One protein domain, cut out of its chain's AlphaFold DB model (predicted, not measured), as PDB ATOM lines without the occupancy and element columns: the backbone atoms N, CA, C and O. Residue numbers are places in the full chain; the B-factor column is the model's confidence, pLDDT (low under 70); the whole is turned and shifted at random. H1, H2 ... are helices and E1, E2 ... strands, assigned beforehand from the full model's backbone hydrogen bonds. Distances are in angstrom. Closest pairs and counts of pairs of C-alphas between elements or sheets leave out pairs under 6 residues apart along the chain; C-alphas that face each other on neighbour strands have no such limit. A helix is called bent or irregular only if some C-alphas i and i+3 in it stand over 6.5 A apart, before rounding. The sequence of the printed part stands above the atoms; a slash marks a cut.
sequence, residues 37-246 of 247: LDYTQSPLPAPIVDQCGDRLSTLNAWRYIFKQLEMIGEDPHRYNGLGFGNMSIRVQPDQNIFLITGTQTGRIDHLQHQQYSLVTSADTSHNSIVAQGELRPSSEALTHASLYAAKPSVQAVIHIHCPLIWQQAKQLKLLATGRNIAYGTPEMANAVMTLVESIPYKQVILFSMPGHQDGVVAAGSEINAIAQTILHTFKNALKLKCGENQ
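This is residues 37 to 246 of the 247 residues of the protein "Class II aldolase/adducin family protein" of Crenotrichaceae bacterium (UniProt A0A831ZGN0). A twisted sheet of eight strands curls round one helix, H2, and H4 packs on H2; H1 and H5 cover the sheet's other face, so that there are three layers. H1 and H5 run the same way, one beyond the other, along the longest axis. The printed part has 210 residues, with five named helices and eight named strands in the order E1 H1 E2 E3 E4 E5 H2 E6 H3 H4 E7 E8 H5. The sheet is mixed, in the order E1 E5 E4 E3 E2 E6 E8 E7, and the class is mixed, helices and strands. The whole is compact, with a radius of gyration of the C-alphas of 16.1 A, and spans 55 by 34 by 31 A.

Find C-alpha 37 at (219.212, 230.494, 253.236), where E1, residues 37 to 41, begins. The other strands are E2, 86 to 90; E3, 98 to 101; E4, 116 to 123, 19.8 A long with a bend of 65 degrees at residue 120; E5, 128 to 133; E6, 156 to 161; E7, 205 to 208; and E8, 215 to 220. H1, 46 to 68, is 30.1 A long and irregular: C-alphas 51 and 54 are 8.0 A apart. H2 is 141 to 150, H3 163 to 167 and H4 186 to 197. H5, 223 to 244, runs 32.0 A to C-alpha 244 at (195.324, 194.093, 264.720).

Start at E2 and E6, antiparallel, where N 88 and O 157 are 2.9 A apart, within hydrogen-bond range. E2 E3 E4 E5 form a meander, each strand the antiparallel neighbour of the one before: look at N 99 and O 89, 2.8 A, N 119 and O 98, 2.8 A, and N 118 and O 132, 2.8 A. Edge strand E1 is parallel to E5, with N 38 and O 129 at 2.9 A. E8 is antiparallel to E6, N 158 and O 218 at 2.8 A, and to edge strand E7, N 207 and O 217 at 2.9 A. E6, H3 H4 and E7 make a split strand-helix-strand unit, two strands running the same way with E8 between them, its crossover left-handed. H2 touches H4, closest at the C-alphas of Ser 146 and Ala 189, 5.4 A. H1, with residues 55 to 62 alone, touches H5, closest at the C-alphas of Leu 59 and Ile 223, 6.6 A, at a shallow tilt of 13 degrees. H3 only grazes the sheet and touches H5, closest at the C-alphas of Ile 165 and Ala 237, 5.6 A. In H2, H3, H4 and H5 every O i to N i+4 pair is within hydrogen-bond range; in H1, 17 of 19 are.

The C-alphas of Ala 46 and Gln 246, the two farthest apart, are 55.3 A apart. The printed part has no cut. Long links join H1 to E2, E3 to E4 and H3 to H4. Mean pLDDT of the printed part is 94.6, with residues 245 to 246 under 70.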
ATOM      1  N   LEU A  37     218.186 230.634 252.210       95.81
ATOM      2  CA  LEU A  37     219.212 230.494 253.236       95.81
ATOM      3  C   LEU A  37     220.301 231.558 253.057       95.81
ATOM      4  O   LEU A  37     221.074 231.493 252.100       95.81
ATOM      5  N   ASP A  38     220.395 232.479 254.014       97.62
ATOM      6  CA  ASP A  38     221.590 233.293 254.239       97.62
ATOM      7  C   ASP A  38     222.519 232.525 255.189       97.62
ATOM      8  O   ASP A  38     222.186 232.283 256.354       97.62
ATOM      9  N   TYR A  39     223.647 232.045 254.665       97.69
ATOM     10  CA  TYR A  39     224.514 231.108 255.370       97.69
ATOM     11  C   TYR A  39     225.964 231.549 255.389       97.69
ATOM     12  O   TYR A  39     226.602 231.709 254.347       97.69
ATOM     13  N   THR A  40     226.503 231.628 256.601       98.12
ATOM     14  CA  THR A  40     227.930 231.824 256.838       98.12
ATOM     15  C   THR A  40     228.576 230.500 257.233       98.12
ATOM     16  O   THR A  40     228.290 229.943 258.293       98.12
ATOM     17  N   GLN A  41     229.478 229.992 256.394       97.88
ATOM     18  CA  GLN A  41     230.260 228.811 256.745       97.88
ATOM     19  C   GLN A  41     231.354 229.194 257.746       97.88
ATOM     20  O   GLN A  41     232.318 229.879 257.400       97.88
ATOM     21  N   SER A  42     231.204 228.758 258.993       97.12
ATOM     22  CA  SER A  42     232.142 229.052 260.077       97.12
ATOM     23  C   SER A  42     232.020 228.021 261.198       97.12
ATOM     24  O   SER A  42     230.951 227.439 261.372       97.12
ATOM     25  N   PRO A  43     233.051 227.841 262.038       96.94
ATOM     26  CA  PRO A  43     232.874 227.152 263.310       96.94
ATOM     27  C   PRO A  43     231.756 227.794 264.140       96.94
ATOM     28  O   PRO A  43     231.486 228.997 264.028       96.94
ATOM     29  N   LEU A  44     231.115 226.999 264.999       97.38
ATOM     30  CA  LEU A  44     230.191 227.544 265.989       97.38
ATOM     31  C   LEU A  44     230.951 228.441 266.985       97.38
ATOM     32  O   LEU A  44     232.077 228.108 267.361       97.38
ATOM     33  N   PRO A  45     230.356 229.551 267.462       96.69
ATOM     34  CA  PRO A  45     230.993 230.387 268.474       96.69
ATOM     35  C   PRO A  45     231.262 229.593 269.757       96.69
ATOM     36  O   PRO A  45     230.342 228.977 270.299       96.69
ATOM     37  N   ALA A  46     232.488 229.660 270.285       95.94
ATOM     38  CA  ALA A  46     232.876 228.929 271.497       95.94
ATOM     39  C   ALA A  46     231.927 229.166 272.696       95.94
ATOM     40  O   ALA A  46     231.489 228.180 273.284       95.94
ATOM     41  N   PRO A  47     231.463 230.403 272.992       96.56
ATOM     42  CA  PRO A  47     230.512 230.615 274.086       96.56
ATOM     43  C   PRO A  47     229.178 229.872 273.912       96.56
ATOM     44  O   PRO A  47     228.567 229.466 274.895       96.56
ATOM     45  N   ILE A  48     228.718 229.682 272.668       95.69
ATOM     46  CA  ILE A  48     227.480 228.948 272.364       95.69
ATOM     47  C   ILE A  48     227.688 227.453 272.596       95.69
ATOM     48  O   ILE A  48     226.810 226.795 273.157       95.69
ATOM     49  N   VAL A  49     228.842 226.930 272.175       94.50
ATOM     50  CA  VAL A  49     229.246 225.538 272.407       94.50
ATOM     51  C   VAL A  49     229.299 225.248 273.904       94.50
ATOM     52  O   VAL A  49     228.611 224.338 274.363       94.50
ATOM     53  N   ASP A  50     230.014 226.074 274.666       94.94
ATOM     54  CA  ASP A  50     230.169 225.911 276.112       94.94
ATOM     55  C   ASP A  50     228.814 225.996 276.831       94.94
ATOM     56  O   ASP A  50     228.473 225.132 277.638       94.94
ATOM     57  N   GLN A  51     227.987 226.988 276.482       95.50
ATOM     58  CA  GLN A  51     226.651 227.160 277.058       95.50
ATOM     59  C   GLN A  51     225.721 225.967 276.779       95.50
ATOM     60  O   GLN A  51     224.838 225.660 277.582       95.50
ATOM     61  N   CYS A  52     225.859 225.325 275.618       96.69
ATOM     62  CA  CYS A  52     224.958 224.262 275.181       96.69
ATOM     63  C   CYS A  52     225.479 222.846 275.457       96.69
ATOM     64  O   CYS A  52     224.712 221.907 275.241       96.69
ATOM     65  N   GLY A  53     226.721 222.686 275.924       96.19
ATOM     66  CA  GLY A  53     227.442 221.408 275.980       96.19
ATOM     67  C   GLY A  53     226.643 220.251 276.588       96.19
ATOM     68  O   GLY A  53     226.419 219.240 275.922       96.19
ATOM     69  N   ASP A  54     226.117 220.418 277.803       96.56
ATOM     70  CA  ASP A  54     225.356 219.362 278.493       96.56
ATOM     71  C   ASP A  54     224.053 218.993 277.766       96.56
ATOM     72  O   ASP A  54     223.669 217.819 277.671       96.56
ATOM     73  N   ARG A  55     223.371 219.993 277.194       97.62
ATOM     74  CA  ARG A  55     222.138 219.778 276.425       97.62
ATOM     75  C   ARG A  55     222.431 219.093 275.097       97.62
ATOM     76  O   ARG A  55     221.682 218.197 274.728       97.62
ATOM     77  N   LEU A  56     223.510 219.465 274.407       97.50
ATOM     78  CA  LEU A  56     223.957 218.794 273.182       97.50
ATOM     79  C   LEU A  56     224.374 217.352 273.463       97.50
ATOM     80  O   LEU A  56     224.007 216.463 272.704       97.50
ATOM     81  N   SER A  57     225.073 217.102 274.572       97.81
ATOM     82  CA  SER A  57     225.422 215.749 275.013       97.81
ATOM     83  C   SER A  57     224.167 214.893 275.233       97.81
ATOM     84  O   SER A  57     224.044 213.800 274.678       97.81
ATOM     85  N   THR A  58     223.173 215.440 275.940       98.38
ATOM     86  CA  THR A  58     221.873 214.781 276.154       98.38
ATOM     87  C   THR A  58     221.131 214.542 274.834       98.38
ATOM     88  O   THR A  58     220.617 213.447 274.596       98.38
ATOM     89  N   LEU A  59     221.091 215.545 273.951       98.44
ATOM     90  CA  LEU A  59     220.459 215.454 272.634       98.44
ATOM     91  C   LEU A  59     221.124 214.370 271.777       98.44
ATOM     92  O   LEU A  59     220.429 213.556 271.178       98.44
ATOM     93  N   ASN A  60     222.456 214.315 271.771       98.31
ATOM     94  CA  ASN A  60     223.251 213.331 271.040       98.31
ATOM     95  C   ASN A  60     223.015 211.903 271.536       98.31
ATOM     96  O   ASN A  60     222.907 210.991 270.717       98.31
ATOM     97  N   ALA A  61     222.904 211.698 272.852       98.50
ATOM     98  CA  ALA A  61     222.583 210.390 273.415       98.50
ATOM     99  C   ALA A  61     221.206 209.899 272.935       98.50
ATOM    100  O   ALA A  61     221.073 208.763 272.475       98.50
ATOM    101  N   TRP A  62     220.194 210.771 272.952       98.75
ATOM    102  CA  TRP A  62     218.870 210.443 272.414       98.75
ATOM    103  C   TRP A  62     218.871 210.244 270.906       98.75
ATOM    104  O   TRP A  62     218.240 209.308 270.421       98.75
ATOM    105  N   ARG A  63     219.612 211.070 270.161       98.50
ATOM    106  CA  ARG A  63     219.781 210.903 268.718       98.50
ATOM    107  C   ARG A  63     220.343 209.527 268.388       98.50
ATOM    108  O   ARG A  63     219.834 208.866 267.490       98.50
ATOM    109  N   TYR A  64     221.364 209.089 269.124       98.19
ATOM    110  CA  TYR A  64     221.948 207.763 268.953       98.19
ATOM    111  C   TYR A  64     220.905 206.664 269.185       98.19
ATOM    112  O   TYR A  64     220.768 205.778 268.347       98.19
ATOM    113  N   ILE A  65     220.104 206.760 270.253       98.56
ATOM    114  CA  ILE A  65     219.000 205.819 270.519       98.56
ATOM    115  C   ILE A  65     217.990 205.810 269.366       98.56
ATOM    116  O   ILE A  65     217.646 204.742 268.868       98.56
ATOM    117  N   PHE A  66     217.533 206.976 268.901       98.69
ATOM    118  CA  PHE A  66     216.602 207.053 267.773       98.69
ATOM    119  C   PHE A  66     217.202 206.519 266.477       98.69
ATOM    120  O   PHE A  66     216.472 205.953 265.669       98.69
ATOM    121  N   LYS A  67     218.523 206.611 266.306       97.81
ATOM    122  CA  LYS A  67     219.217 205.972 265.194       97.81
ATOM    123  C   LYS A  67     219.239 204.450 265.299       97.81
ATOM    124  O   LYS A  67     218.948 203.783 264.314       97.81
ATOM    125  N   GLN A  68     219.478 203.897 266.488       97.62
ATOM    126  CA  GLN A  68     219.368 202.447 266.720       97.62
ATOM    127  C   GLN A  68     217.938 201.918 266.523       97.62
ATOM    128  O   GLN A  68     217.746 200.739 266.254       97.62
ATOM    129  N   LEU A  69     216.935 202.788 266.660       97.75
ATOM    130  CA  LEU A  69     215.528 202.487 266.392       97.75
ATOM    131  C   LEU A  69     215.097 202.825 264.954       97.75
ATOM    132  O   LEU A  69     213.901 202.787 264.672       97.75
ATOM    133  N   GLU A  70     216.034 203.202 264.077       97.19
ATOM    134  CA  GLU A  70     215.788 203.576 262.673       97.19
ATOM    135  C   GLU A  70     214.785 204.739 262.502       97.19
ATOM    136  O   GLU A  70     214.144 204.901 261.461       97.19
ATOM    137  N   MET A  71     214.646 205.573 263.536       98.19
ATOM    138  CA  MET A  71     213.774 206.752 263.573       98.19
ATOM    139  C   MET A  71     214.482 208.026 263.089       98.19
ATOM    140  O   MET A  71     213.830 208.978 262.667       98.19
ATOM    141  N   ILE A  72     215.812 208.042 263.143       97.94
ATOM    142  CA  ILE A  72     216.706 209.053 262.561       97.94
ATOM    143  C   ILE A  72     217.818 208.275 261.865       97.94
ATOM    144  O   ILE A  72     218.324 207.321 262.445       97.94
ATOM    145  N   GLY A  73     218.248 208.641 260.666       96.62
ATOM    146  CA  GLY A  73     219.289 207.856 260.008       96.62
ATOM    147  C   GLY A  73     219.437 208.141 258.533       96.62
ATOM    148  O   GLY A  73     219.098 209.217 258.064       96.62
ATOM    149  N   GLU A  74     220.002 207.178 257.825       95.12
ATOM    150  CA  GLU A  74     220.143 207.160 256.373       95.12
ATOM    151  C   GLU A  74     219.959 205.702 255.949       95.12
ATOM    152  O   GLU A  74     220.579 204.816 256.538       95.12
ATOM    153  N   ASP A  75     219.067 205.450 254.995       93.00
ATOM    154  CA  ASP A  75     218.715 204.102 254.544       93.00
ATOM    155  C   ASP A  75     218.522 204.126 253.019       93.00
ATOM    156  O   ASP A  75     217.651 204.856 252.548       93.00
ATOM    157  N   PRO A  76     219.281 203.338 252.231       92.44
ATOM    158  CA  PRO A  76     219.144 203.278 250.772       92.44
ATOM    159  C   PRO A  76     217.727 202.961 250.270       92.44
ATOM    160  O   PRO A  76     217.389 203.296 249.135       92.44
ATOM    161  N   HIS A  77     216.904 202.308 251.090       92.94
ATOM    162  CA  HIS A  77     215.537 201.914 250.759       92.94
ATOM    163  C   HIS A  77     214.482 202.933 251.201       92.94
ATOM    164  O   HIS A  77     213.304 202.760 250.887       92.94
ATOM    165  N   ARG A  78     214.874 204.000 251.907       91.44
ATOM    166  CA  ARG A  78     213.975 205.065 252.363       91.44
ATOM    167  C   ARG A  78     214.440 206.407 251.821       91.44
ATOM    168  O   ARG A  78     215.627 206.701 251.789       91.44
ATOM    169  N   TYR A  79     213.488 207.228 251.387       91.06
ATOM    170  CA  TYR A  79     213.740 208.621 250.998       91.06
ATOM    171  C   TYR A  79     214.910 208.795 250.008       91.06
ATOM    172  O   TYR A  79     215.711 209.720 250.125       91.06
ATOM    173  N   ASN A  80     215.033 207.881 249.039       89.06
ATOM    174  CA  ASN A  80     216.104 207.865 248.035       89.06
ATOM    175  C   ASN A  80     217.533 207.809 248.620       89.06
ATOM    176  O   ASN A  80     218.472 208.309 248.000       89.06
ATOM    177  N   GLY A  81     217.707 207.224 249.808       89.12
ATOM    178  CA  GLY A  81     219.007 207.141 250.476       89.12
ATOM    179  C   GLY A  81     219.451 208.437 251.150       89.12
ATOM    180  O   GLY A  81     220.609 208.544 251.543       89.12
ATOM    181  N   LEU A  82     218.571 209.435 251.267       90.50
ATOM    182  CA  LEU A  82     218.879 210.695 251.940       90.50
ATOM    183  C   LEU A  82     218.722 210.540 253.460       90.50
ATOM    184  O   LEU A  82     217.931 209.733 253.953       90.50
ATOM    185  N   GLY A  83     219.512 211.311 254.212       93.25
ATOM    186  CA  GLY A  83     219.426 211.320 255.665       93.25
ATOM    187  C   GLY A  83     218.102 211.921 256.141       93.25
ATOM    188  O   GLY A  83     217.702 212.967 255.646       93.25
ATOM    189  N   PHE A  84     217.464 211.290 257.122       95.38
ATOM    190  CA  PHE A  84     216.142 211.651 257.633       95.38
ATOM    191  C   PHE A  84     216.151 211.857 259.150       95.38
ATOM    192  O   PHE A  84     216.940 211.242 259.882       95.38
ATOM    193  N   GLY A  85     215.227 212.692 259.629       96.38
ATOM    194  CA  GLY A  85     215.116 213.067 261.034       96.38
ATOM    195  C   GLY A  85     216.186 214.069 261.480       96.38
ATOM    196  O   GLY A  85     217.328 214.072 261.016       96.38
ATOM    197  N   ASN A  86     215.818 214.954 262.399       98.00
ATOM    198  CA  ASN A  86     216.688 216.025 262.874       98.00
ATOM    199  C   ASN A  86     216.258 216.523 264.258       98.00
ATOM    200  O   ASN A  86     215.178 216.221 264.765       98.00
ATOM    201  N   MET A  87     217.162 217.227 264.932       98.69
ATOM    202  CA  MET A  87     216.957 217.654 266.314       98.69
ATOM    203  C   MET A  87     217.515 219.054 266.523       98.69
ATOM    204  O   MET A  87     218.533 219.420 265.931       98.69
ATOM    205  N   SER A  88     216.879 219.830 267.395       98.75
ATOM    206  CA  SER A  88     217.366 221.154 267.770       98.75
ATOM    207  C   SER A  88     217.200 221.451 269.251       98.75
ATOM    208  O   SER A  88     216.311 220.919 269.923       98.75
ATOM    209  N   ILE A  89     218.027 222.373 269.736       98.62
ATOM    210  CA  ILE A  89     217.907 222.985 271.058       98.62
ATOM    211  C   ILE A  89     217.961 224.504 270.939       98.62
ATOM    212  O   ILE A  89     218.757 225.060 270.183       98.62
ATOM    213  N   ARG A  90     217.136 225.186 271.727       98.00
ATOM    214  CA  ARG A  90     217.189 226.637 271.867       98.00
ATOM    215  C   ARG A  90     218.475 227.004 272.606       98.00
ATOM    216  O   ARG A  90     218.818 226.372 273.607       98.00
ATOM    217  N   VAL A  91     219.187 228.020 272.129       97.44
ATOM    218  CA  VAL A  91     220.428 228.471 272.775       97.44
ATOM    219  C   VAL A  91     220.100 229.098 274.127       97.44
ATOM    220  O   VAL A  91     220.655 228.690 275.150       97.44
ATOM    221  N   GLN A  92     219.153 230.035 274.146       92.06
ATOM    222  CA  GLN A  92     218.714 230.750 275.343       92.06
ATOM    223  C   GLN A  92     217.190 230.768 275.435       92.06
ATOM    224  O   GLN A  92     216.540 230.914 274.399       92.06
ATOM    225  N   PRO A  93     216.609 230.653 276.644       89.81
ATOM    226  CA  PRO A  93     215.179 230.852 276.842       89.81
ATOM    227  C   PRO A  93     214.691 232.161 276.212       89.81
ATOM    228  O   PRO A  93     215.431 233.141 276.151       89.81
ATOM    229  N   ASP A  94     213.456 232.147 275.713       86.19
ATOM    230  CA  ASP A  94     212.763 233.311 275.140       86.19
ATOM    231  C   ASP A  94     213.422 233.964 273.902       86.19
ATOM    232  O   ASP A  94     212.931 234.977 273.407       86.19
ATOM    233  N   GLN A  95     214.476 233.366 273.333       91.44
ATOM    234  CA  GLN A  95     215.082 233.793 272.064       91.44
ATOM    235  C   GLN A  95     214.865 232.766 270.961       91.44
ATOM    236  O   GLN A  95     215.113 231.580 271.161       91.44
ATOM    237  N   ASN A  96     214.516 233.200 269.752       93.81
ATOM    238  CA  ASN A  96     214.372 232.317 268.582       93.81
ATOM    239  C   ASN A  96     215.719 231.969 267.918       93.81
ATOM    240  O   ASN A  96     215.802 231.831 266.703       93.81
ATOM    241  N   ILE A  97     216.762 231.813 268.736       97.50
ATOM    242  CA  ILE A  97     218.106 231.393 268.339       97.50
ATOM    243  C   ILE A  97     218.302 229.953 268.811       97.50
ATOM    244  O   ILE A  97     218.104 229.642 269.992       97.50
ATOM    245  N   PHE A  98     218.690 229.060 267.906       98.56
ATOM    246  CA  PHE A  98     218.771 227.630 268.199       98.56
ATOM    247  C   PHE A  98     219.888 226.934 267.423       98.56
ATOM    248  O   PHE A  98     220.262 227.342 266.326       98.56
ATOM    249  N   LEU A  99     220.411 225.859 268.007       98.69
ATOM    250  CA  LEU A  99     221.282 224.908 267.326       98.69
ATOM    251  C   LEU A  99     220.423 223.790 266.750       98.69
ATOM    252  O   LEU A  99     219.608 223.220 267.472       98.69
ATOM    253  N   ILE A 100     220.630 223.449 265.484       98.69
ATOM    254  CA  ILE A 100     219.962 222.340 264.798       98.69
ATOM    255  C   ILE A 100     220.998 221.427 264.153       98.69
ATOM    256  O   ILE A 100     222.051 221.891 263.714       98.69
ATOM    257  N   THR A 101     220.720 220.126 264.103       98.44
ATOM    258  CA  THR A 101     221.550 219.177 263.353       98.44
ATOM    259  C   THR A 101     221.663 219.608 261.891       98.44
ATOM    260  O   THR A 101     220.682 220.038 261.278       98.44
ATOM    261  N   GLY A 102     222.861 219.484 261.326       96.62
ATOM    262  CA  GLY A 102     223.116 219.808 259.930       96.62
ATOM    263  C   GLY A 102     222.410 218.856 258.965       96.62
ATOM    264  O   GLY A 102     222.063 217.723 259.320       96.62
ATOM    265  N   THR A 103     222.225 219.316 257.729       92.94
ATOM    266  CA  THR A 103     221.686 218.489 256.639       92.94
ATOM    267  C   THR A 103     222.562 217.253 256.380       92.94
ATOM    268  O   THR A 103     223.785 217.298 256.548       92.94
ATOM    269  N   GLN A 104     221.941 216.133 255.993       90.88
ATOM    270  CA  GLN A 104     222.601 214.858 255.670       90.88
ATOM    271  C   GLN A 104     223.539 214.309 256.762       90.88
ATOM    272  O   GLN A 104     224.536 213.635 256.479       90.88
ATOM    273  N   THR A 105     223.220 214.577 258.029       95.06
ATOM    274  CA  THR A 105     223.959 214.027 259.177       95.06
ATOM    275  C   THR A 105     223.468 212.637 259.591       95.06
ATOM    276  O   THR A 105     224.084 212.024 260.460       95.06
ATOM    277  N   GLY A 106     222.411 212.101 258.966       93.00
ATOM    278  CA  GLY A 106     221.810 210.790 259.266       93.00
ATOM    279  C   GLY A 106     222.814 209.631 259.334       93.00
ATOM    280  O   GLY A 106     222.831 208.879 260.312       93.00
ATOM    281  N   ARG A 107     223.746 209.552 258.377       93.12
ATOM    282  CA  ARG A 107     224.856 208.576 258.357       93.12
ATOM    283  C   ARG A 107     225.828 208.646 259.536       93.12
ATOM    284  O   ARG A 107     226.504 207.665 259.810       93.12
ATOM    285  N   ILE A 108     225.889 209.754 260.271       95.62
ATOM    286  CA  ILE A 108     226.852 209.954 261.363       95.62
ATOM    287  C   ILE A 108     226.258 209.427 262.674       95.62
ATOM    288  O   ILE A 108     225.153 209.816 263.061       95.62
ATOM    289  N   ASP A 109     226.979 208.546 263.367       92.38
ATOM    290  CA  ASP A 109     226.512 207.940 264.624       92.38
ATOM    291  C   ASP A 109     226.602 208.911 265.799       92.38
ATOM    292  O   ASP A 109     225.617 209.147 266.500       92.38
ATOM    293  N   HIS A 110     227.768 209.537 265.957       93.12
ATOM    294  CA  HIS A 110     228.053 210.467 267.042       93.12
ATOM    295  C   HIS A 110     228.326 211.856 266.478       93.12
ATOM    296  O   HIS A 110     229.394 212.108 265.920       93.12
ATOM    297  N   LEU A 111     227.352 212.757 266.619       95.69
ATOM    298  CA  LEU A 111     227.536 214.140 266.198       95.69
ATOM    299  C   LEU A 111     228.461 214.874 267.162       95.69
ATOM    300  O   LEU A 111     228.311 214.801 268.380       95.69
ATOM    301  N   GLN A 112     229.379 215.631 266.589       94.81
ATOM    302  CA  GLN A 112     230.142 216.669 267.256       94.81
ATOM    303  C   GLN A 112     229.536 218.035 266.921       94.81
ATOM    304  O   GLN A 112     228.644 218.163 266.081       94.81
ATOM    305  N   HIS A 113     230.038 219.074 267.574       94.56
ATOM    306  CA  HIS A 113     229.573 220.454 267.432       94.56
ATOM    307  C   HIS A 113     229.629 220.946 265.975       94.56
ATOM    308  O   HIS A 113     228.770 221.709 265.550       94.56
ATOM    309  N   GLN A 114     230.577 220.440 265.184       96.38
ATOM    310  CA  GLN A 114     230.738 220.736 263.756       96.38
ATOM    311  C   GLN A 114     229.561 220.249 262.899       96.38
ATOM    312  O   GLN A 114     229.327 220.763 261.808       96.38
ATOM    313  N   GLN A 115     228.801 219.262 263.382       97.94
ATOM    314  CA  GLN A 115     227.604 218.765 262.705       97.94
ATOM    315  C   GLN A 115     226.324 219.504 263.116       97.94
ATOM    316  O   GLN A 115     225.229 219.071 262.756       97.94
ATOM    317  N   TYR A 116     226.446 220.611 263.843       98.44
ATOM    318  CA  TYR A 116     225.344 221.507 264.162       98.44
ATOM    319  C   TYR A 116     225.495 222.839 263.426       98.44
ATOM    320  O   TYR A 116     226.597 223.301 263.132       98.44
ATOM    321  N   SER A 117     224.358 223.472 263.160       98.44
ATOM    322  CA  SER A 117     224.265 224.828 262.635       98.44
ATOM    323  C   SER A 117     223.489 225.700 263.615       98.44
ATOM    324  O   SER A 117     222.473 225.279 264.169       98.44
ATOM    325  N   LEU A 118     223.984 226.912 263.844       98.62
ATOM    326  CA  LEU A 118     223.319 227.949 264.615       98.62
ATOM    327  C   LEU A 118     222.396 228.741 263.699       98.62
ATOM    328  O   LEU A 118     222.870 229.479 262.839       98.62
ATOM    329  N   VAL A 119     221.095 228.637 263.933       98.44
ATOM    330  CA  VAL A 119     220.095 229.523 263.341       98.44
ATOM    331  C   VAL A 119     219.970 230.754 264.230       98.44
ATOM    332  O   VAL A 119     219.641 230.643 265.413       98.44
ATOM    333  N   THR A 120     220.264 231.924 263.666       97.88
ATOM    334  CA  THR A 120     220.237 233.217 264.371       97.88
ATOM    335  C   THR A 120     218.984 234.025 264.060       97.88
ATOM    336  O   THR A 120     218.598 234.878 264.857       97.88
ATOM    337  N   SER A 121     218.336 233.752 262.927       97.38
ATOM    338  CA  SER A 121     217.059 234.350 262.550       97.38
ATOM    339  C   SER A 121     216.270 233.409 261.649       97.38
ATOM    340  O   SER A 121     216.843 232.655 260.860       97.38
ATOM    341  N   ALA A 122     214.949 233.473 261.761       96.00
ATOM    342  CA  ALA A 122     214.022 232.732 260.928       96.00
ATOM    343  C   ALA A 122     212.795 233.593 260.635       96.00
ATOM    344  O   ALA A 122     212.150 234.088 261.561       96.00
ATOM    345  N   ASP A 123     212.464 233.732 259.356       94.50
ATOM    346  CA  ASP A 123     211.247 234.383 258.894       94.50
ATOM    347  C   ASP A 123     210.396 233.358 258.144       94.50
ATOM    348  O   ASP A 123     210.630 233.021 256.981       94.50
ATOM    349  N   THR A 124     209.389 232.840 258.841       88.50
ATOM    350  CA  THR A 124     208.471 231.839 258.296       88.50
ATOM    351  C   THR A 124     207.550 232.413 257.227       88.50
ATOM    352  O   THR A 124     207.083 231.656 256.382       88.50
ATOM    353  N   SER A 125     207.304 233.728 257.229       88.31
ATOM    354  CA  SER A 125     206.446 234.386 256.237       88.31
ATOM    355  C   SER A 125     207.154 234.554 254.894       88.31
ATOM    356  O   SER A 125     206.545 234.340 253.848       88.31
ATOM    357  N   HIS A 126     208.458 234.838 254.918       90.94
ATOM    358  CA  HIS A 126     209.295 234.970 253.722       90.94
ATOM    359  C   HIS A 126     210.093 233.701 253.391       90.94
ATOM    360  O   HIS A 126     210.969 233.730 252.521       90.94
ATOM    361  N   ASN A 127     209.788 232.589 254.069       91.12
ATOM    362  CA  ASN A 127     210.449 231.301 253.887       91.12
ATOM    363  C   ASN A 127     211.981 231.442 253.933       91.12
ATOM    364  O   ASN A 127     212.660 231.028 252.992       91.12
ATOM    365  N   SER A 128     212.530 232.103 254.959       95.00
ATOM    366  CA  SER A 128     213.961 232.414 255.035       95.00
ATOM    367  C   SER A 128     214.591 232.116 256.395       95.00
ATOM    368  O   SER A 128     213.948 232.172 257.445       95.00
ATOM    369  N   ILE A 129     215.877 231.767 256.363       96.69
ATOM    370  CA  ILE A 129     216.703 231.436 257.525       96.69
ATOM    371  C   ILE A 129     218.040 232.159 257.391       96.69
ATOM    372  O   ILE A 129     218.653 232.135 256.323       96.69
ATOM    373  N   VAL A 130     218.518 232.722 258.501       98.38
ATOM    374  CA  VAL A 130     219.911 233.146 258.665       98.38
ATOM    375  C   VAL A 130     220.595 232.154 259.594       98.38
ATOM    376  O   VAL A 130     220.133 231.923 260.718       98.38
ATOM    377  N   ALA A 131     221.685 231.548 259.129       98.38
ATOM    378  CA  ALA A 131     222.403 230.543 259.897       98.38
ATOM    379  C   ALA A 131     223.919 230.605 259.706       98.38
ATOM    380  O   ALA A 131     224.438 231.098 258.707       98.38
ATOM    381  N   GLN A 132     224.639 230.033 260.665       98.25
ATOM    382  CA  GLN A 132     226.077 229.816 260.573       98.25
ATOM    383  C   GLN A 132     226.471 228.452 261.135       98.25
ATOM    384  O   GLN A 132     225.766 227.877 261.964       98.25
ATOM    385  N   GLY A 133     227.586 227.900 260.682       97.88
ATOM    386  CA  GLY A 133     228.061 226.580 261.105       97.88
ATOM    387  C   GLY A 133     228.957 225.953 260.049       97.88
ATOM    388  O   GLY A 133     229.071 226.479 258.946       97.88
ATOM    389  N   GLU A 134     229.592 224.827 260.356       97.56
ATOM    390  CA  GLU A 134     230.430 224.117 259.377       97.56
ATOM    391  C   GLU A 134     229.589 223.319 258.377       97.56
ATOM    392  O   GLU A 134     230.006 223.115 257.237       97.56
ATOM    393  N   LEU A 135     228.379 222.933 258.794       96.31
ATOM    394  CA  LEU A 135     227.338 222.373 257.945       96.31
ATOM    395  C   LEU A 135     226.137 223.315 257.873       96.31
ATOM    396  O   LEU A 135     225.823 224.034 258.824       96.31
ATOM    397  N   ARG A 136     225.432 223.266 256.739       97.19
ATOM    398  CA  ARG A 136     224.132 223.926 256.578       97.19
ATOM    399  C   ARG A 136     223.099 223.299 257.524       97.19
ATOM    400  O   ARG A 136     223.178 222.089 257.763       97.19
ATOM    401  N   PRO A 137     222.127 224.077 258.033       97.19
ATOM    402  CA  PRO A 137     221.063 223.544 258.882       97.19
ATOM    403  C   PRO A 137     220.205 222.516 258.128       97.19
ATOM    404  O   PRO A 137     220.211 222.477 256.896       97.19
ATOM    405  N   SER A 138     219.457 221.689 258.867       95.00
ATOM    406  CA  SER A 138     218.438 220.804 258.285       95.00
ATOM    407  C   SER A 138     217.473 221.567 257.358       95.00
ATOM    408  O   SER A 138     217.134 222.726 257.614       95.00
ATOM    409  N   SER A 139     216.977 220.891 256.318       90.62
ATOM    410  CA  SER A 139     215.913 221.372 255.420       90.62
ATOM    411  C   SER A 139     214.611 221.724 256.145       90.62
ATOM    412  O   SER A 139     213.806 222.495 255.626       90.62
ATOM    413  N   GLU A 140     214.417 221.222 257.363       91.31
ATOM    414  CA  GLU A 140     213.227 221.457 258.185       91.31
ATOM    415  C   GLU A 140     213.422 222.516 259.283       91.31
ATOM    416  O   GLU A 140     212.589 222.657 260.183       91.31
ATOM    417  N   ALA A 141     214.493 223.315 259.209       95.25
ATOM    418  CA  ALA A 141     214.782 224.362 260.192       95.25
ATOM    419  C   ALA A 141     213.613 225.342 260.423       95.25
ATOM    420  O   ALA A 141     213.419 225.808 261.547       95.25
ATOM    421  N   LEU A 142     212.800 225.626 259.399       93.81
ATOM    422  CA  LEU A 142     211.624 226.488 259.541       93.81
ATOM    423  C   LEU A 142     210.544 225.889 260.443       93.81
ATOM    424  O   LEU A 142     209.999 226.614 261.267       93.81
ATOM    425  N   THR A 143     210.285 224.581 260.363       94.19
ATOM    426  CA  THR A 143     209.336 223.896 261.258       94.19
ATOM    427  C   THR A 143     209.764 224.054 262.721       94.19
ATOM    428  O   THR A 143     208.946 224.337 263.599       94.19
ATOM    429  N   HIS A 144     211.068 223.935 262.989       97.06
ATOM    430  CA  HIS A 144     211.641 224.129 264.322       97.06
ATOM    431  C   HIS A 144     211.489 225.582 264.782       97.06
ATOM    432  O   HIS A 144     211.048 225.837 265.905       97.06
ATOM    433  N   ALA A 145     211.784 226.537 263.898       96.19
ATOM    434  CA  ALA A 145     211.595 227.956 264.166       96.19
ATOM    435  C   ALA A 145     210.131 228.302 264.490       96.19
ATOM    436  O   ALA A 145     209.884 229.040 265.442       96.19
ATOM    437  N   SER A 146     209.157 227.729 263.772       95.12
ATOM    438  CA  SER A 146     207.725 227.931 264.041       95.12
ATOM    439  C   SER A 146     207.322 227.451 265.432       95.12
ATOM    440  O   SER A 146     206.584 228.142 266.129       95.12
ATOM    441  N   LEU A 147     207.841 226.301 265.876       96.12
ATOM    442  CA  LEU A 147     207.593 225.791 267.229       96.12
ATOM    443  C   LEU A 147     208.194 226.703 268.298       96.12
ATOM    444  O   LEU A 147     207.539 227.001 269.300       96.12
ATOM    445  N   TYR A 148     209.421 227.171 268.074       96.44
ATOM    446  CA  TYR A 148     210.077 228.102 268.981       96.44
ATOM    447  C   TYR A 148     209.350 229.451 269.063       96.44
ATOM    448  O   TYR A 148     209.228 229.992 270.165       96.44
ATOM    449  N   ALA A 149     208.838 229.963 267.944       93.81
ATOM    450  CA  ALA A 149     208.075 231.206 267.895       93.81
ATOM    451  C   ALA A 149     206.689 231.068 268.549       93.81
ATOM    452  O   ALA A 149     206.282 231.940 269.315       93.81
ATOM    453  N   ALA A 150     205.981 229.962 268.302       93.06
ATOM    454  CA  ALA A 150     204.630 229.745 268.822       93.06
ATOM    455  C   ALA A 150     204.590 229.485 270.335       93.06
ATOM    456  O   ALA A 150     203.601 229.803 270.999       93.06
ATOM    457  N   LYS A 151     205.633 228.856 270.895       93.94
ATOM    458  CA  LYS A 151     205.656 228.427 272.301       93.94
ATOM    459  C   LYS A 151     207.003 228.758 272.960       93.94
ATOM    460  O   LYS A 151     207.941 227.965 272.870       93.94
ATOM    461  N   PRO A 152     207.089 229.851 273.746       93.06
ATOM    462  CA  PRO A 152     208.315 230.223 274.467       93.06
ATOM    463  C   PRO A 152     208.845 229.141 275.428       93.06
ATOM    464  O   PRO A 152     210.049 229.028 275.647       93.06
ATOM    465  N   SER A 153     207.966 228.273 275.952       94.69
ATOM    466  CA  SER A 153     208.375 227.133 276.795       94.69
ATOM    467  C   SER A 153     209.143 226.040 276.053       94.69
ATOM    468  O   SER A 153     209.801 225.232 276.706       94.69
ATOM    469  N   VAL A 154     209.088 225.992 274.721       97.38
ATOM    470  CA  VAL A 154     209.830 225.002 273.937       97.38
ATOM    471  C   VAL A 154     211.315 225.346 273.964       97.38
ATOM    472  O   VAL A 154     211.717 226.438 273.562       97.38
ATOM    473  N   GLN A 155     212.124 224.393 274.421       97.94
ATOM    474  CA  GLN A 155     213.586 224.473 274.480       97.94
ATOM    475  C   GLN A 155     214.256 223.418 273.595       97.94
ATOM    476  O   GLN A 155     215.418 223.579 273.238       97.94
ATOM    477  N   ALA A 156     213.537 222.378 273.176       98.62
ATOM    478  CA  ALA A 156     214.036 221.378 272.242       98.62
ATOM    479  C   ALA A 156     212.931 220.897 271.298       98.62
ATOM    480  O   ALA A 156     211.750 220.885 271.661       98.62
ATOM    481  N   VAL A 157     213.341 220.492 270.098       98.75
ATOM    482  CA  VAL A 157     212.485 219.891 269.073       98.75
ATOM    483  C   VAL A 157     213.185 218.645 268.542       98.75
ATOM    484  O   VAL A 157     214.388 218.665 268.277       98.75
ATOM    485  N   ILE A 158     212.435 217.556 268.417       98.81
ATOM    486  CA  ILE A 158     212.889 216.271 267.894       98.81
ATOM    487  C   ILE A 158     211.948 215.896 266.758       98.81
ATOM    488  O   ILE A 158     210.758 215.666 266.988       98.81
ATOM    489  N   HIS A 159     212.487 215.827 265.549       98.50
ATOM    490  CA  HIS A 159     211.809 215.301 264.381       98.50
ATOM    491  C   HIS A 159     212.361 213.913 264.045       98.50
ATOM    492  O   HIS A 159     213.572 213.723 263.908       98.50
ATOM    493  N   ILE A 160     211.465 212.938 263.932       98.44
ATOM    494  CA  ILE A 160     211.786 211.558 263.572       98.44
ATOM    495  C   ILE A 160     210.933 211.091 262.398       98.44
ATOM    496  O   ILE A 160     209.818 211.574 262.204       98.44
ATOM    497  N   HIS A 161     211.398 210.047 261.718       97.94
ATOM    498  CA  HIS A 161     210.593 209.280 260.777       97.94
ATOM    499  C   HIS A 161     210.305 207.890 261.332       97.94
ATOM    500  O   HIS A 161     211.169 207.010 261.329       97.94
ATOM    501  N   CYS A 162     209.075 207.673 261.788       98.00
ATOM    502  CA  CYS A 162     208.623 206.397 262.325       98.00
ATOM    503  C   CYS A 162     207.337 205.939 261.621       98.00
ATOM    504  O   CYS A 162     206.246 206.366 262.022       98.00
ATOM    505  N   PRO A 163     207.435 205.008 260.647       96.88
ATOM    506  CA  PRO A 163     206.271 204.515 259.913       96.88
ATOM    507  C   PRO A 163     205.171 203.979 260.826       96.88
ATOM    508  O   PRO A 163     203.988 204.225 260.607       96.88
ATOM    509  N   LEU A 164     205.555 203.298 261.908       97.81
ATOM    510  CA  LEU A 164     204.602 202.706 262.838       97.81
ATOM    511  C   LEU A 164     203.762 203.757 263.575       97.81
ATOM    512  O   LEU A 164     202.543 203.616 263.653       97.81
ATOM    513  N   ILE A 165     204.394 204.802 264.122       98.38
ATOM    514  CA  ILE A 165     203.659 205.884 264.794       98.38
ATOM    515  C   ILE A 165     202.794 206.625 263.775       98.38
ATOM    516  O   ILE A 165     201.635 206.915 264.060       98.38
ATOM    517  N   TRP A 166     203.345 206.904 262.593       97.75
ATOM    518  CA  TRP A 166     202.669 207.657 261.542       97.75
ATOM    519  C   TRP A 166     201.410 206.940 261.033       97.75
ATOM    520  O   TRP A 166     200.328 207.527 261.026       97.75
ATOM    521  N   GLN A 167     201.502 205.643 260.722       96.69
ATOM    522  CA  GLN A 167     200.359 204.821 260.297       96.69
ATOM    523  C   GLN A 167     199.282 204.717 261.388       96.69
ATOM    524  O   GLN A 167     198.087 204.740 261.095       96.69
ATOM    525  N   GLN A 168     199.698 204.654 262.655       97.50
ATOM    526  CA  GLN A 168     198.797 204.523 263.802       97.50
ATOM    527  C   GLN A 168     198.344 205.870 264.389       97.50
ATOM    528  O   GLN A 168     197.605 205.888 265.375       97.50
ATOM    529  N   ALA A 169     198.722 207.006 263.792       96.94
ATOM    530  CA  ALA A 169     198.500 208.341 264.356       96.94
ATOM    531  C   ALA A 169     197.031 208.607 264.729       96.94
ATOM    532  O   ALA A 169     196.749 209.148 265.800       96.94
ATOM    533  N   LYS A 170     196.084 208.153 263.896       96.00
ATOM    534  CA  LYS A 170     194.641 208.282 264.160       96.00
ATOM    535  C   LYS A 170     194.204 207.485 265.394       96.00
ATOM    536  O   LYS A 170     193.461 208.006 266.222       96.00
ATOM    537  N   GLN A 171     194.660 206.240 265.530       96.88
ATOM    538  CA  GLN A 171     194.326 205.380 266.673       96.88
ATOM    539  C   GLN A 171     194.991 205.871 267.964       96.88
ATOM    540  O   GLN A 171     194.389 205.840 269.037       96.88
ATOM    541  N   LEU A 172     196.206 206.407 267.842       97.06
ATOM    542  CA  LEU A 172     196.954 207.066 268.911       97.06
ATOM    543  C   LEU A 172     196.387 208.441 269.291       97.06
ATOM    544  O   LEU A 172     196.836 209.021 270.278       97.06
ATOM    545  N   LYS A 173     195.405 208.956 268.535       96.06
ATOM    546  CA  LYS A 173     194.809 210.291 268.703       96.06
ATOM    547  C   LYS A 173     195.857 211.407 268.675       96.06
ATOM    548  O   LYS A 173     195.750 212.382 269.418       96.06
ATOM    549  N   LEU A 174     196.881 211.250 267.837       96.50
ATOM    550  CA  LEU A 174     197.876 212.293 267.641       96.50
ATOM    551  C   LEU A 174     197.250 213.480 266.916       96.50
ATOM    552  O   LEU A 174     196.429 213.321 266.012       96.50
ATOM    553  N   LEU A 175     197.706 214.671 267.292       95.75
ATOM    554  CA  LEU A 175     197.543 215.855 266.464       95.75
ATOM    555  C   LEU A 175     198.235 215.624 265.110       95.75
ATOM    556  O   LEU A 175     199.181 214.832 265.003       95.75
ATOM    557  N   ALA A 176     197.761 216.297 264.067       95.50
ATOM    558  CA  ALA A 176     198.303 216.142 262.726       95.50
ATOM    559  C   ALA A 176     198.204 217.440 261.923       95.50
ATOM    560  O   ALA A 176     197.203 218.151 262.017       95.50
ATOM    561  N   THR A 177     199.218 217.720 261.105       94.00
ATOM    562  CA  THR A 177     199.115 218.732 260.043       94.00
ATOM    563  C   THR A 177     198.242 218.215 258.886       94.00
ATOM    564  O   THR A 177     197.805 217.059 258.867       94.00
ATOM    565  N   GLY A 178     197.940 219.071 257.907       90.56
ATOM    566  CA  GLY A 178     197.200 218.665 256.710       90.56
ATOM    567  C   GLY A 178     198.024 217.758 255.787       90.56
ATOM    568  O   GLY A 178     199.227 217.948 255.637       90.56
ATOM    569  N   ARG A 179     197.366 216.800 255.115       90.44
ATOM    570  CA  ARG A 179     198.002 215.912 254.115       90.44
ATOM    571  C   ARG A 179     198.597 216.659 252.924       90.44
ATOM    572  O   ARG A 179     199.640 216.270 252.433       90.44
ATOM    573  N   ASN A 180     197.967 217.754 252.508       88.06
ATOM    574  CA  ASN A 180     198.385 218.515 251.327       88.06
ATOM    575  C   ASN A 180     199.425 219.602 251.659       88.06
ATOM    576  O   ASN A 180     199.653 220.498 250.852       88.06
ATOM    577  N   ILE A 181     199.999 219.582 252.867       87.06
ATOM    578  CA  ILE A 181     200.955 220.589 253.331       87.06
ATOM    579  C   ILE A 181     202.349 219.973 253.282       87.06
ATOM    580  O   ILE A 181     202.678 219.100 254.085       87.06
ATOM    581  N   ALA A 182     203.160 220.424 252.328       84.31
ATOM    582  CA  ALA A 182     204.531 219.960 252.166       84.31
ATOM    583  C   ALA A 182     205.439 220.510 253.275       84.31
ATOM    584  O   ALA A 182     205.268 221.638 253.728       84.31
ATOM    585  N   TYR A 183     206.443 219.738 253.695       82.06
ATOM    586  CA  TYR A 183     207.472 220.242 254.607       82.06
ATOM    587  C   TYR A 183     208.294 221.375 253.958       82.06
ATOM    588  O   TYR A 183     208.410 221.458 252.727       82.06
ATOM    589  N   GLY A 184     208.909 222.211 254.803       78.94
ATOM    590  CA  GLY A 184     209.830 223.265 254.367       78.94
ATOM    591  C   GLY A 184     209.150 224.456 253.684       78.94
ATOM    592  O   GLY A 184     209.809 225.155 252.917       78.94
ATOM    593  N   THR A 185     207.851 224.667 253.926       85.06
ATOM    594  CA  THR A 185     207.079 225.780 253.355       85.06
ATOM    595  C   THR A 185     206.452 226.672 254.440       85.06
ATOM    596  O   THR A 185     206.250 226.218 255.576       85.06
ATOM    597  N   PRO A 186     206.086 227.928 254.115       87.81
ATOM    598  CA  PRO A 186     205.328 228.804 255.014       87.81
ATOM    599  C   PRO A 186     203.989 228.211 255.468       87.81
ATOM    600  O   PRO A 186     203.559 228.423 256.600       87.81
ATOM    601  N   GLU A 187     203.325 227.433 254.614       90.50
ATOM    602  CA  GLU A 187     202.066 226.762 254.946       90.50
ATOM    603  C   GLU A 187     202.266 225.729 256.057       90.50
ATOM    604  O   GLU A 187     201.439 225.651 256.965       90.50
ATOM    605  N   MET A 188     203.377 224.979 256.034       89.62
ATOM    606  CA  MET A 188     203.740 224.072 257.128       89.62
ATOM    607  C   MET A 188     204.000 224.839 258.419       89.62
ATOM    608  O   MET A 188     203.479 224.459 259.467       89.62
ATOM    609  N   ALA A 189     204.750 225.940 258.344       88.06
ATOM    610  CA  ALA A 189     204.997 226.801 259.494       88.06
ATOM    611  C   ALA A 189     203.681 227.278 260.132       88.06
ATOM    612  O   ALA A 189     203.472 227.104 261.333       88.06
ATOM    613  N   ASN A 190     202.757 227.800 259.324       90.44
ATOM    614  CA  ASN A 190     201.441 228.249 259.779       90.44
ATOM    615  C   ASN A 190     200.607 227.105 260.364       90.44
ATOM    616  O   ASN A 190     200.048 227.249 261.450       90.44
ATOM    617  N   ALA A 191     200.567 225.952 259.691       92.31
ATOM    618  CA  ALA A 191     199.839 224.784 260.171       92.31
ATOM    619  C   ALA A 191     200.351 224.319 261.537       92.31
ATOM    620  O   ALA A 191     199.548 224.010 262.414       92.31
ATOM    621  N   VAL A 192     201.670 224.309 261.739       92.00
ATOM    622  CA  VAL A 192     202.286 223.960 263.022       92.00
ATOM    623  C   VAL A 192     201.932 224.985 264.094       92.00
ATOM    624  O   VAL A 192     201.539 224.576 265.185       92.00
ATOM    625  N   MET A 193     202.007 226.288 263.802       91.19
ATOM    626  CA  MET A 193     201.620 227.332 264.761       91.19
ATOM    627  C   MET A 193     200.169 227.151 265.225       91.19
ATOM    628  O   MET A 193     199.932 227.027 266.426       91.19
ATOM    629  N   THR A 194     199.223 227.010 264.291       92.31
ATOM    630  CA  THR A 194     197.807 226.771 264.612       92.31
ATOM    631  C   THR A 194     197.602 225.462 265.375       92.31
ATOM    632  O   THR A 194     196.841 225.418 266.340       92.31
ATOM    633  N   LEU A 195     198.298 224.384 264.992       92.75
ATOM    634  CA  LEU A 195     198.161 223.075 265.635       92.75
ATOM    635  C   LEU A 195     198.546 223.113 267.116       92.75
ATOM    636  O   LEU A 195     197.943 222.417 267.936       92.75
ATOM    637  N   VAL A 196     199.562 223.906 267.463       92.75
ATOM    638  CA  VAL A 196     200.086 223.948 268.830       92.75
ATOM    639  C   VAL A 196     199.415 224.997 269.706       92.75
ATOM    640  O   VAL A 196     199.575 224.932 270.924       92.75
ATOM    641  N   GLU A 197     198.652 225.942 269.149       90.19
ATOM    642  CA  GLU A 197     197.976 227.012 269.903       90.19
ATOM    643  C   GLU A 197     197.197 226.469 271.103       90.19
ATOM    644  O   GLU A 197     197.428 226.914 272.231       90.19
ATOM    645  N   SER A 198     196.380 225.433 270.892       86.81
ATOM    646  CA  SER A 198     195.539 224.829 271.932       86.81
ATOM    647  C   SER A 198     196.297 223.971 272.949       86.81
ATOM    648  O   SER A 198     195.691 223.497 273.908       86.81
ATOM    649  N   ILE A 199     197.598 223.727 272.753       90.88
ATOM    650  CA  ILE A 199     198.391 222.888 273.655       90.88
ATOM    651  C   ILE A 199     198.766 223.698 274.911       90.88
ATOM    652  O   ILE A 199     199.388 224.765 274.786       90.88
ATOM    653  N   PRO A 200     198.420 223.207 276.119       91.19
ATOM    654  CA  PRO A 200     198.785 223.833 277.384       91.19
ATOM    655  C   PRO A 200     200.280 224.125 277.523       91.19
ATOM    656  O   PRO A 200     201.145 223.394 277.037       91.19
ATOM    657  N   TYR A 201     200.592 225.196 278.252       87.25
ATOM    658  CA  TYR A 201     201.965 225.591 278.550       87.25
ATOM    659  C   TYR A 201     202.740 224.456 279.250       87.25
ATOM    660  O   TYR A 201     202.205 223.808 280.149       87.25
ATOM    661  N   LYS A 202     204.002 224.234 278.846       86.31
ATOM    662  CA  LYS A 202     204.909 223.165 279.327       86.31
ATOM    663  C   LYS A 202     204.491 221.719 279.031       86.31
ATOM    664  O   LYS A 202     205.249 220.810 279.363       86.31
ATOM    665  N   GLN A 203     203.350 221.471 278.389       93.62
ATOM    666  CA  GLN A 203     203.039 220.126 277.913       93.62
ATOM    667  C   GLN A 203     203.924 219.779 276.708       93.62
ATOM    668  O   GLN A 203     204.171 220.626 275.851       93.62
ATOM    669  N   VAL A 204     204.395 218.529 276.641       97.31
ATOM    670  CA  VAL A 204     205.083 218.031 275.445       97.31
ATOM    671  C   VAL A 204     204.102 218.049 274.278       97.31
ATOM    672  O   VAL A 204     203.028 217.450 274.330       97.31
ATOM    673  N   ILE A 205     204.502 218.747 273.227       98.00
ATOM    674  CA  ILE A 205     203.843 218.784 271.933       98.00
ATOM    675  C   ILE A 205     204.260 217.515 271.193       98.00
ATOM    676  O   ILE A 205     205.449 217.206 271.144       98.00
ATOM    677  N   LEU A 206     203.304 216.792 270.615       97.94
ATOM    678  CA  LEU A 206     203.560 215.637 269.756       97.94
ATOM    679  C   LEU A 206     202.523 215.606 268.637       97.94
ATOM    680  O   LEU A 206     201.320 215.567 268.911       97.94
ATOM    681  N   PHE A 207     202.980 215.591 267.390       97.69
ATOM    682  CA  PHE A 207     202.107 215.504 266.228       97.69
ATOM    683  C   PHE A 207     202.736 214.708 265.084       97.69
ATOM    684  O   PHE A 207     203.953 214.573 264.981       97.69
ATOM    685  N   SER A 208     201.873 214.175 264.225       97.06
ATOM    686  CA  SER A 208     202.246 213.528 262.964       97.06
ATOM    687  C   SER A 208     202.170 214.516 261.799       97.06
ATOM    688  O   SER A 208     201.415 215.490 261.853       97.06
ATOM    689  N   MET A 209     202.925 214.261 260.733       94.44
ATOM    690  CA  MET A 209     202.925 215.080 259.521       94.44
ATOM    691  C   MET A 209     202.433 214.256 258.326       94.44
ATOM    692  O   MET A 209     203.226 213.638 257.629       94.44
ATOM    693  N   PRO A 210     201.123 214.196 258.045       92.44
ATOM    694  CA  PRO A 210     200.610 213.385 256.944       92.44
ATOM    695  C   PRO A 210     201.121 213.787 255.549       92.44
ATOM    696  O   PRO A 210     201.183 212.926 254.682       92.44
ATOM    697  N   GLY A 211     201.496 215.056 255.338       87.75
ATOM    698  CA  GLY A 211     202.149 215.535 254.105       87.75
ATOM    699  C   GLY A 211     203.672 215.334 254.065       87.75
ATOM    700  O   GLY A 211     204.349 215.852 253.177       87.75
ATOM    701  N   HIS A 212     204.225 214.620 255.048       89.00
ATOM    702  CA  HIS A 212     205.641 214.297 255.150       89.00
ATOM    703  C   HIS A 212     205.800 212.860 255.654       89.00
ATOM    704  O   HIS A 212     205.640 212.578 256.841       89.00
ATOM    705  N   GLN A 213     206.026 211.930 254.727       91.19
ATOM    706  CA  GLN A 213     205.921 210.500 255.001       91.19
ATOM    707  C   GLN A 213     206.737 210.071 256.231       91.19
ATOM    708  O   GLN A 213     207.916 210.392 256.369       91.19
ATOM    709  N   ASP A 214     206.079 209.322 257.118       95.31
ATOM    710  CA  ASP A 214     206.609 208.809 258.387       95.31
ATOM    711  C   ASP A 214     206.973 209.883 259.427       95.31
ATOM    712  O   ASP A 214     207.326 209.540 260.559       95.31
ATOM    713  N   GLY A 215     206.840 211.165 259.085       96.25
ATOM    714  CA  GLY A 215     207.257 212.298 259.893       96.25
ATOM    715  C   GLY A 215     206.436 212.460 261.170       96.25
ATOM    716  O   GLY A 215     205.203 212.570 261.149       96.25
ATOM    717  N   VAL A 216     207.134 212.517 262.301       98.06
ATOM    718  CA  VAL A 216     206.579 212.785 263.630       98.06
ATOM    719  C   VAL A 216     207.460 213.818 264.315       98.06
ATOM    720  O   VAL A 216     208.679 213.671 264.378       98.06
ATOM    721  N   VAL A 217     206.843 214.865 264.853       98.38
ATOM    722  CA  VAL A 217     207.544 215.950 265.544       98.38
ATOM    723  C   VAL A 217     207.099 215.995 266.990       98.38
ATOM    724  O   VAL A 217     205.904 215.958 267.297       98.38
ATOM    725  N   ALA A 218     208.076 216.117 267.883       98.56
ATOM    726  CA  ALA A 218     207.850 216.353 269.292       98.56
ATOM    727  C   ALA A 218     208.655 217.562 269.779       98.56
ATOM    728  O   ALA A 218     209.792 217.777 269.364       98.56
ATOM    729  N   ALA A 219     208.075 218.350 270.680       98.62
ATOM    730  CA  ALA A 219     208.706 219.554 271.210       98.62
ATOM    731  C   ALA A 219     208.311 219.807 272.666       98.62
ATOM    732  O   ALA A 219     207.232 219.419 273.113       98.62
ATOM    733  N   GLY A 220     209.181 220.461 273.427       97.88
ATOM    734  CA  GLY A 220     208.948 220.707 274.849       97.88
ATOM    735  C   GLY A 220     210.116 221.407 275.534       97.88
ATOM    736  O   GLY A 220     211.081 221.810 274.883       97.88
ATOM    737  N   SER A 221     210.024 221.567 276.853       97.19
ATOM    738  CA  SER A 221     211.061 222.229 277.653       97.19
ATOM    739  C   SER A 221     212.243 221.317 277.994       97.19
ATOM    740  O   SER A 221     213.349 221.807 278.165       97.19
ATOM    741  N   GLU A 222     212.028 219.999 278.060       97.62
ATOM    742  CA  GLU A 222     213.030 219.030 278.517       97.62
ATOM    743  C   GLU A 222     213.261 217.935 277.473       97.62
ATOM    744  O   GLU A 222     212.338 217.189 277.143       97.62
ATOM    745  N   ILE A 223     214.504 217.780 277.003       98.62
ATOM    746  CA  ILE A 223     214.882 216.782 275.982       98.62
ATOM    747  C   ILE A 223     214.440 215.372 276.399       98.62
ATOM    748  O   ILE A 223     213.830 214.651 275.611       98.62
ATOM    749  N   ASN A 224     214.691 215.002 277.660       98.56
ATOM    750  CA  ASN A 224     214.328 213.690 278.197       98.56
ATOM    751  C   ASN A 224     212.818 213.440 278.147       98.56
ATOM    752  O   ASN A 224     212.398 212.358 277.749       98.56
ATOM    753  N   ALA A 225     212.002 214.432 278.511       98.56
ATOM    754  CA  ALA A 225     210.551 214.289 278.488       98.56
ATOM    755  C   ALA A 225     210.037 214.114 277.052       98.56
ATOM    756  O   ALA A 225     209.228 213.227 276.798       98.56
ATOM    757  N   ILE A 226     210.560 214.899 276.103       98.81
ATOM    758  CA  ILE A 226     210.201 214.797 274.682       98.81
ATOM    759  C   ILE A 226     210.535 213.398 274.152       98.81
ATOM    760  O   ILE A 226     209.685 212.728 273.562       98.81
ATOM    761  N   ALA A 227     211.757 212.926 274.403       98.81
ATOM    762  CA  ALA A 227     212.205 211.631 273.918       98.81
ATOM    763  C   ALA A 227     211.432 210.461 274.553       98.81
ATOM    764  O   ALA A 227     211.025 209.524 273.864       98.81
ATOM    765  N   GLN A 228     211.150 210.536 275.855       98.69
ATOM    766  CA  GLN A 228     210.315 209.555 276.549       98.69
ATOM    767  C   GLN A 228     208.879 209.542 276.016       98.69
ATOM    768  O   GLN A 228     208.301 208.464 275.870       98.69
ATOM    769  N   THR A 229     208.308 210.701 275.678       98.69
ATOM    770  CA  THR A 229     206.993 210.792 275.032       98.69
ATOM    771  C   THR A 229     206.990 210.094 273.671       98.69
ATOM    772  O   THR A 229     206.065 209.331 273.391       98.69
ATOM    773  N   ILE A 230     208.036 210.270 272.857       98.81
ATOM    774  CA  ILE A 230     208.194 209.546 271.587       98.81
ATOM    775  C   ILE A 230     208.213 208.030 271.828       98.81
ATOM    776  O   ILE A 230     207.417 207.303 271.233       98.81
ATOM    777  N   LEU A 231     209.066 207.539 272.731       98.75
ATOM    778  CA  LEU A 231     209.179 206.101 273.005       98.75
ATOM    779  C   LEU A 231     207.900 205.509 273.606       98.75
ATOM    780  O   LEU A 231     207.511 204.385 273.276       98.75
ATOM    781  N   HIS A 232     207.209 206.259 274.465       98.56
ATOM    782  CA  HIS A 232     205.923 205.839 275.006       98.56
ATOM    783  C   HIS A 232     204.880 205.683 273.892       98.56
ATOM    784  O   HIS A 232     204.148 204.687 273.876       98.56
ATOM    785  N   THR A 233     204.837 206.633 272.957       98.69
ATOM    786  CA  THR A 233     203.961 206.586 271.781       98.69
ATOM    787  C   THR A 233     204.327 205.421 270.870       98.69
ATOM    788  O   THR A 233     203.437 204.671 270.479       98.69
ATOM    789  N   PHE A 234     205.616 205.189 270.611       98.56
ATOM    790  CA  PHE A 234     206.090 204.038 269.838       98.56
ATOM    791  C   PHE A 234     205.629 202.708 270.445       98.56
ATOM    792  O   PHE A 234     205.039 201.870 269.763       98.56
ATOM    793  N   LYS A 235     205.804 202.539 271.759       98.31
ATOM    794  CA  LYS A 235     205.321 201.368 272.503       98.31
ATOM    795  C   LYS A 235     203.799 201.202 272.392       98.31
ATOM    796  O   LYS A 235     203.318 200.077 272.278       98.31
ATOM    797  N   ASN A 236     203.023 202.286 272.424       98.25
ATOM    798  CA  ASN A 236     201.568 202.208 272.234       98.25
ATOM    799  C   ASN A 236     201.203 201.832 270.787       98.25
ATOM    800  O   ASN A 236     200.302 201.022 270.590       98.25
ATOM    801  N   ALA A 237     201.933 202.340 269.795       97.88
ATOM    802  CA  ALA A 237     201.749 201.986 268.391       97.88
ATOM    803  C   ALA A 237     202.029 200.493 268.137       97.88
ATOM    804  O   ALA A 237     201.266 199.825 267.442       97.88
ATOM    805  N   LEU A 238     203.066 199.937 268.779       96.94
ATOM    806  CA  LEU A 238     203.357 198.498 268.760       96.94
ATOM    807  C   LEU A 238     202.201 197.669 269.330       96.94
ATOM    808  O   LEU A 238     201.833 196.654 268.745       96.94
ATOM    809  N   LYS A 239     201.599 198.107 270.445       96.69
ATOM    810  CA  LYS A 239     200.435 197.419 271.028       96.69
ATOM    811  C   LYS A 239     199.253 197.367 270.063       96.69
ATOM    812  O   LYS A 239     198.625 196.319 269.963       96.69
ATOM    813  N   LEU A 240     198.977 198.467 269.362       95.25
ATOM    814  CA  LEU A 240     197.897 198.532 268.374       95.25
ATOM    815  C   LEU A 240     198.157 197.567 267.213       95.25
ATOM    816  O   LEU A 240     197.315 196.719 266.936       95.25
ATOM    817  N   LYS A 241     199.365 197.593 266.638       91.25
ATOM    818  CA  LYS A 241     199.761 196.674 265.558       91.25
ATOM    819  C   LYS A 241     199.680 195.197 265.968       91.25
ATOM    820  O   LYS A 241     199.260 194.356 265.182       91.25
ATOM    821  N   CYS A 242     200.083 194.857 267.192       84.62
ATOM    822  CA  CYS A 242     199.959 193.485 267.694       84.62
ATOM    823  C   CYS A 242     198.499 193.064 267.906       84.62
ATOM    824  O   CYS A 242     198.188 191.896 267.698       84.62
ATOM    825  N   GLY A 243     197.629 193.991 268.319       79.44
ATOM    826  CA  GLY A 243     196.195 193.741 268.467       79.44
ATOM    827  C   GLY A 243     195.493 193.506 267.128       79.44
ATOM    828  O   GLY A 243     194.690 192.588 267.036       79.44
ATOM    829  N   GLU A 244     195.853 194.263 266.087       75.25
ATOM    830  CA  GLU A 244     195.324 194.093 264.720       75.25
ATOM    831  C   GLU A 244     195.654 192.717 264.124       75.25
ATOM    832  O   GLU A 244     194.844 192.146 263.407       75.25
ATOM    833  N   ASN A 245     196.818 192.146 264.450       65.81
ATOM    834  CA  ASN A 245     197.226 190.822 263.961       65.81
ATOM    835  C   ASN A 245     196.548 189.648 264.694       65.81
ATOM    836  O   ASN A 245     196.792 188.493 264.347       65.81
ATOM    837  N   GLN A 246     195.772 189.918 265.748       55.88
ATOM    838  CA  GLN A 246     195.080 188.902 266.554       55.88
ATOM    839  C   GLN A 246     193.561 188.870 266.314       55.88
ATOM    840  O   GLN A 246     192.882 188.021 266.891       55.88
TER     841      GLN A 246